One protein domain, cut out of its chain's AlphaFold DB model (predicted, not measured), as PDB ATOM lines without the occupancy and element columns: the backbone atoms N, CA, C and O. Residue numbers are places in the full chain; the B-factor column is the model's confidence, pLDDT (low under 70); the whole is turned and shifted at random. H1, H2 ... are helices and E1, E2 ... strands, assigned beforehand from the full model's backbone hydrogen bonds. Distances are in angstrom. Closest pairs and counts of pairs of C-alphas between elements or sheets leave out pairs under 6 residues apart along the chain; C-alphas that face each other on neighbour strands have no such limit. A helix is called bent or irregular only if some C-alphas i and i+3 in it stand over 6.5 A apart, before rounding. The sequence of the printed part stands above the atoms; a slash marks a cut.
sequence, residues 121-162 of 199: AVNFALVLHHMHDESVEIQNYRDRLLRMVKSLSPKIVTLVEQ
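This is residues 121 to 162 of the 199 residues of the protein "Scarecrow-like transcription factor PAT1" of Capsicum baccatum (UniProt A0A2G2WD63). The printed part is a flat, open loop: two short parallel strands, E1 and E2, lie side by side along one side of it, and one helix, H1, runs back the other way along the opposite side. A long unnamed stretch, residues 126 to 140, goes out from E1 and folds back to H1 at one end, and a tight link, residues 152 to 155, turns from H1 into E2 at the other. The 42 printed residues hold the named elements E1, H1 and E2 in that order along the chain, with a two-stranded sheet in the order E1, E2, all parallel. The class is mixed, helices and strands: helices hold 11 and strands 10 of the 21 residues in named elements. The whole is only just compact, close to loose, with a radius of gyration of the C-alphas of 11.0 A, and its C-alphas span 31 by 24 by 8 A.

The strand E1 is residues 121 to 125, 12.8 A from first to last C-alpha, and begins with the C-alpha of Ala 121 at (296.925, 206.191, 261.472). The helix H1 is residues 141 to 151, 15.2 A from first to last C-alpha, and begins with the C-alpha of Tyr 141 at (306.098, 202.737, 279.412). The strand E2 is residues 156 to 160, 13.2 A from first to last C-alpha, and ends with the C-alpha of Val 160 at (290.797, 209.533, 273.602).

E1 and E2 are parallel neighbours, with 5 degrees between their N-to-C directions. C-alphas 123 and 158 face each other at 4.7 A. Among the backbone pairs within hydrogen-bond range are N 124 and O 158 at 2.9 A, and N 158 and O 122 at 2.8 A. E1, H1 and E2 form a strand-helix-strand unit, two parallel neighbour strands with a helix between them in the chain, and its crossover is right-handed. The closest C-alphas of E1 and H1 are those of Val 122 and Val 149, 7.8 A apart, and the centres of the two elements are 12.4 A apart. In H1 every O i to N i+4 pair is within hydrogen-bond range, and the helix is not bent.

The outline is flat. The two C-alphas farthest apart are those of Val 136 and Lys 155, at 31.5 A, and the first and last printed C-alphas, of Ala 121 and Gln 162, are 21.0 A apart. The printed part has no cut. The link from E1 to H1 is long, with 15 residues, and the link from H1 to E2 is tight, with 4. The mean pLDDT of the printed part is 86.6, and residues 135 to 137, in the long link, are under 70.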
ATOM      1  N   ALA A 121     297.719 205.538 260.437       94.06
ATOM      2  CA  ALA A 121     296.925 206.191 261.472       94.06
ATOM      3  C   ALA A 121     297.031 205.388 262.774       94.06
ATOM      4  O   ALA A 121     296.983 204.159 262.749       94.06
ATOM      5  N   VAL A 122     297.161 206.074 263.909       94.81
ATOM      6  CA  VAL A 122     297.206 205.439 265.235       94.81
ATOM      7  C   VAL A 122     296.063 205.966 266.094       94.81
ATOM      8  O   VAL A 122     295.795 207.165 266.106       94.81
ATOM      9  N   ASN A 123     295.387 205.073 266.816       92.62
ATOM     10  CA  ASN A 123     294.301 205.415 267.728       92.62
ATOM     11  C   ASN A 123     294.571 204.852 269.123       92.62
ATOM     12  O   ASN A 123     294.640 203.637 269.304       92.62
ATOM     13  N   PHE A 124     294.695 205.743 270.100       90.38
ATOM     14  CA  PHE A 124     294.720 205.414 271.517       90.38
ATOM     15  C   PHE A 124     293.346 205.719 272.105       90.38
ATOM     16  O   PHE A 124     293.037 206.874 272.374       90.38
ATOM     17  N   ALA A 125     292.524 204.690 272.302       86.12
ATOM     18  CA  ALA A 125     291.181 204.847 272.851       86.12
ATOM     19  C   ALA A 125     291.089 204.211 274.239       86.12
ATOM     20  O   ALA A 125     290.914 202.998 274.347       86.12
ATOM     21  N   LEU A 126     291.180 205.040 275.284       83.12
ATOM     22  CA  LEU A 126     291.093 204.642 276.689       83.12
ATOM     23  C   LEU A 126     292.166 203.597 277.051       83.12
ATOM     24  O   LEU A 126     291.858 202.558 277.627       83.12
ATOM     25  N   VAL A 127     293.427 203.852 276.678       84.19
ATOM     26  CA  VAL A 127     294.534 202.887 276.846       84.19
ATOM     27  C   VAL A 127     295.667 203.448 277.698       84.19
ATOM     28  O   VAL A 127     296.200 202.744 278.555       84.19
ATOM     29  N   LEU A 128     296.069 204.701 277.484       87.31
ATOM     30  CA  LEU A 128     297.282 205.253 278.089       87.31
ATOM     31  C   LEU A 128     297.151 205.438 279.605       87.31
ATOM     32  O   LEU A 128     298.169 205.405 280.302       87.31
ATOM     33  N   HIS A 129     295.930 205.599 280.127       83.25
ATOM     34  CA  HIS A 129     295.673 205.678 281.569       83.25
ATOM     35  C   HIS A 129     295.888 204.342 282.305       83.25
ATOM     36  O   HIS A 129     296.078 204.349 283.518       83.25
ATOM     37  N   HIS A 130     295.914 203.209 281.596       79.31
ATOM     38  CA  HIS A 130     296.278 201.907 282.169       79.31
ATOM     39  C   HIS A 130     297.794 201.673 282.226       79.31
ATOM     40  O   HIS A 130     298.240 200.710 282.844       79.31
ATOM     41  N   MET A 131     298.593 202.529 281.584       82.06
ATOM     42  CA  MET A 131     300.045 202.382 281.543       82.06
ATOM     43  C   MET A 131     300.709 203.147 282.685       82.06
ATOM     44  O   MET A 131     300.450 204.342 282.868       82.06
ATOM     45  N   HIS A 132     301.600 202.459 283.403       74.62
ATOM     46  CA  HIS A 132     302.434 203.045 284.446       74.62
ATOM     47  C   HIS A 132     303.382 204.112 283.877       74.62
ATOM     48  O   HIS A 132     303.933 203.967 282.780       74.62
ATOM     49  N   ASP A 133     303.545 205.190 284.640       74.12
ATOM     50  CA  ASP A 133     304.535 206.237 284.409       74.12
ATOM     51  C   ASP A 133     305.626 206.194 285.496       74.12
ATOM     52  O   ASP A 133     305.646 205.301 286.350       74.12
ATOM     53  N   GLU A 134     306.530 207.173 285.465       70.00
ATOM     54  CA  GLU A 134     307.686 207.279 286.371       70.00
ATOM     55  C   GLU A 134     307.310 207.408 287.853       70.00
ATOM     56  O   GLU A 134     308.160 207.244 288.725       70.00
ATOM     57  N   SER A 135     306.040 207.694 288.163       68.12
ATOM     58  CA  SER A 135     305.561 207.728 289.546       68.12
ATOM     59  C   SER A 135     305.327 206.335 290.140       68.12
ATOM     60  O   SER A 135     305.208 206.213 291.360       68.12
ATOM     61  N   VAL A 136     305.267 205.296 289.297       66.50
ATOM     62  CA  VAL A 136     304.975 203.910 289.695       66.50
ATOM     63  C   VAL A 136     306.138 202.964 289.386       66.50
ATOM     64  O   VAL A 136     306.436 202.093 290.201       66.50
ATOM     65  N   GLU A 137     306.819 203.136 288.252       68.88
ATOM     66  CA  GLU A 137     307.972 202.318 287.849       68.88
ATOM     67  C   GLU A 137     309.128 203.184 287.339       68.88
ATOM     68  O   GLU A 137     308.924 204.288 286.856       68.88
ATOM     69  N   ILE A 138     310.363 202.667 287.388       71.81
ATOM     70  CA  ILE A 138     311.554 203.374 286.870       71.81
ATOM     71  C   ILE A 138     311.422 203.642 285.361       71.81
ATOM     72  O   ILE A 138     311.928 204.643 284.851       71.81
ATOM     73  N   GLN A 139     310.753 202.743 284.634       77.19
ATOM     74  CA  GLN A 139     310.551 202.865 283.199       77.19
ATOM     75  C   GLN A 139     309.197 203.507 282.880       77.19
ATOM     76  O   GLN A 139     308.138 202.993 283.226       77.19
ATOM     77  N   ASN A 140     309.232 204.598 282.117       85.00
ATOM     78  CA  ASN A 140     308.033 205.245 281.599       85.00
ATOM     79  C   ASN A 140     307.500 204.506 280.359       85.00
ATOM     80  O   ASN A 140     307.863 204.825 279.220       85.00
ATOM     81  N   TYR A 141     306.645 203.498 280.545       86.69
ATOM     82  CA  TYR A 141     306.098 202.737 279.412       86.69
ATOM     83  C   TYR A 141     305.228 203.597 278.499       86.69
ATOM     84  O   TYR A 141     305.203 203.364 277.288       86.69
ATOM     85  N   ARG A 142     304.541 204.606 279.055       88.62
ATOM     86  CA  ARG A 142     303.726 205.542 278.273       88.62
ATOM     87  C   ARG A 142     304.596 206.332 277.299       88.62
ATOM     88  O   ARG A 142     304.325 206.340 276.102       88.62
ATOM     89  N   ASP A 143     305.661 206.955 277.792       89.56
ATOM     90  CA  ASP A 143     306.594 207.716 276.958       89.56
ATOM     91  C   ASP A 143     307.332 206.814 275.955       89.56
ATOM     92  O   ASP A 143     307.428 207.162 274.776       89.56
ATOM     93  N   ARG A 144     307.743 205.602 276.356       91.12
ATOM     94  CA  ARG A 144     308.306 204.607 275.425       91.12
ATOM     95  C   ARG A 144     307.354 204.313 274.261       91.12
ATOM     96  O   ARG A 144     307.788 204.342 273.107       91.12
ATOM     97  N   LEU A 145     306.077 204.039 274.540       92.88
ATOM     98  CA  LEU A 145     305.071 203.740 273.515       92.88
ATOM     99  C   LEU A 145     304.845 204.936 272.580       92.88
ATOM    100  O   LEU A 145     304.820 204.768 271.359       92.88
ATOM    101  N   LEU A 146     304.741 206.146 273.131       94.12
ATOM    102  CA  LEU A 146     304.560 207.371 272.350       94.12
ATOM    103  C   LEU A 146     305.770 207.675 271.458       94.12
ATOM    104  O   LEU A 146     305.596 208.033 270.293       94.12
ATOM    105  N   ARG A 147     306.998 207.482 271.955       94.94
ATOM    106  CA  ARG A 147     308.225 207.627 271.151       94.94
ATOM    107  C   ARG A 147     308.298 206.594 270.038       94.94
ATOM    108  O   ARG A 147     308.649 206.945 268.913       94.94
ATOM    109  N   MET A 148     307.926 205.347 270.324       95.44
ATOM    110  CA  MET A 148     307.835 204.303 269.308       95.44
ATOM    111  C   MET A 148     306.830 204.692 268.219       95.44
ATOM    112  O   MET A 148     307.188 204.690 267.045       95.44
ATOM    113  N   VAL A 149     305.614 205.110 268.579       95.69
ATOM    114  CA  VAL A 149     304.619 205.581 267.601       95.69
ATOM    115  C   VAL A 149     305.130 206.778 266.805       95.69
ATOM    116  O   VAL A 149     305.002 206.790 265.585       95.69
ATOM    117  N   LYS A 150     305.780 207.749 267.453       96.50
ATOM    118  CA  LYS A 150     306.385 208.896 266.768       96.50
ATOM    119  C   LYS A 150     307.443 208.464 265.747       96.50
ATOM    120  O   LYS A 150     307.484 209.028 264.659       96.50
ATOM    121  N   SER A 151     308.256 207.452 266.063       96.56
ATOM    122  CA  SER A 151     309.286 206.929 265.150       96.56
ATOM    123  C   SER A 151     308.713 206.322 263.862       96.56
ATOM    124  O   SER A 151     309.376 206.346 262.830       96.56
ATOM    125  N   LEU A 152     307.454 205.868 263.884       96.38
ATOM    126  CA  LEU A 152     306.745 205.342 262.712       96.38
ATOM    127  C   LEU A 152     306.201 206.438 261.785       96.38
ATOM    128  O   LEU A 152     305.659 206.123 260.730       96.38
ATOM    129  N   SER A 153     306.333 207.713 262.166       96.06
ATOM    130  CA  SER A 153     305.871 208.870 261.386       96.06
ATOM    131  C   SER A 153     304.407 208.762 260.904       96.06
ATOM    132  O   SER A 153     304.143 208.924 259.707       96.06
ATOM    133  N   PRO A 154     303.433 208.483 261.799       96.19
ATOM    134  CA  PRO A 154     302.027 208.389 261.423       96.19
ATOM    135  C   PRO A 154     301.512 209.713 260.854       96.19
ATOM    136  O   PRO A 154     301.924 210.795 261.274       96.19
ATOM    137  N   LYS A 155     300.564 209.631 259.920       95.81
ATOM    138  CA  LYS A 155     299.871 210.804 259.367       95.81
ATOM    139  C   LYS A 155     298.925 211.432 260.379       95.81
ATOM    140  O   LYS A 155     298.744 212.645 260.370       95.81
ATOM    141  N   ILE A 156     298.333 210.609 261.239       92.19
ATOM    142  CA  ILE A 156     297.437 211.056 262.297       92.19
ATOM    143  C   ILE A 156     297.573 210.160 263.522       92.19
ATOM    144  O   ILE A 156     297.702 208.937 263.414       92.19
ATOM    145  N   VAL A 157     297.524 210.789 264.691       92.44
ATOM    146  CA  VAL A 157     297.356 210.112 265.974       92.44
ATOM    147  C   VAL A 157     296.084 210.656 266.603       92.44
ATOM    148  O   VAL A 157     295.927 211.866 266.745       92.44
ATOM    149  N   THR A 158     295.177 209.759 266.959       89.94
ATOM    150  CA  THR A 158     293.970 210.065 267.727       89.94
ATOM    151  C   THR A 158     294.177 209.590 269.157       89.94
ATOM    152  O   THR A 158     294.732 208.515 269.392       89.94
ATOM    153  N   LEU A 159     293.794 210.434 270.111       88.56
ATOM    154  CA  LEU A 159     293.922 210.175 271.536       88.56
ATOM    155  C   LEU A 159     292.576 210.451 272.186       88.56
ATOM    156  O   LEU A 159     292.076 211.573 272.122       88.56
ATOM    157  N   VAL A 160     292.019 209.431 272.821       85.38
ATOM    158  CA  VAL A 160     290.797 209.533 273.602       85.38
ATOM    159  C   VAL A 160     291.073 208.984 274.989       85.38
ATOM    160  O   VAL A 160     291.391 207.810 275.149       85.38
ATOM    161  N   GLU A 161     290.966 209.846 275.991       85.06
ATOM    162  CA  GLU A 161     291.241 209.526 277.388       85.06
ATOM    163  C   GLU A 161     290.197 210.175 278.293       85.06
ATOM    164  O   GLU A 161     289.516 211.124 277.902       85.06
ATOM    165  N   GLN A 162     290.076 209.661 279.515       81.88
ATOM    166  CA  GLN A 162     289.262 210.310 280.534       81.88
ATOM    167  C   GLN A 162     289.906 211.636 280.937       81.88
ATOM    168  O   GLN A 162     291.074 211.675 281.328       81.88
TER     169      GLN A 162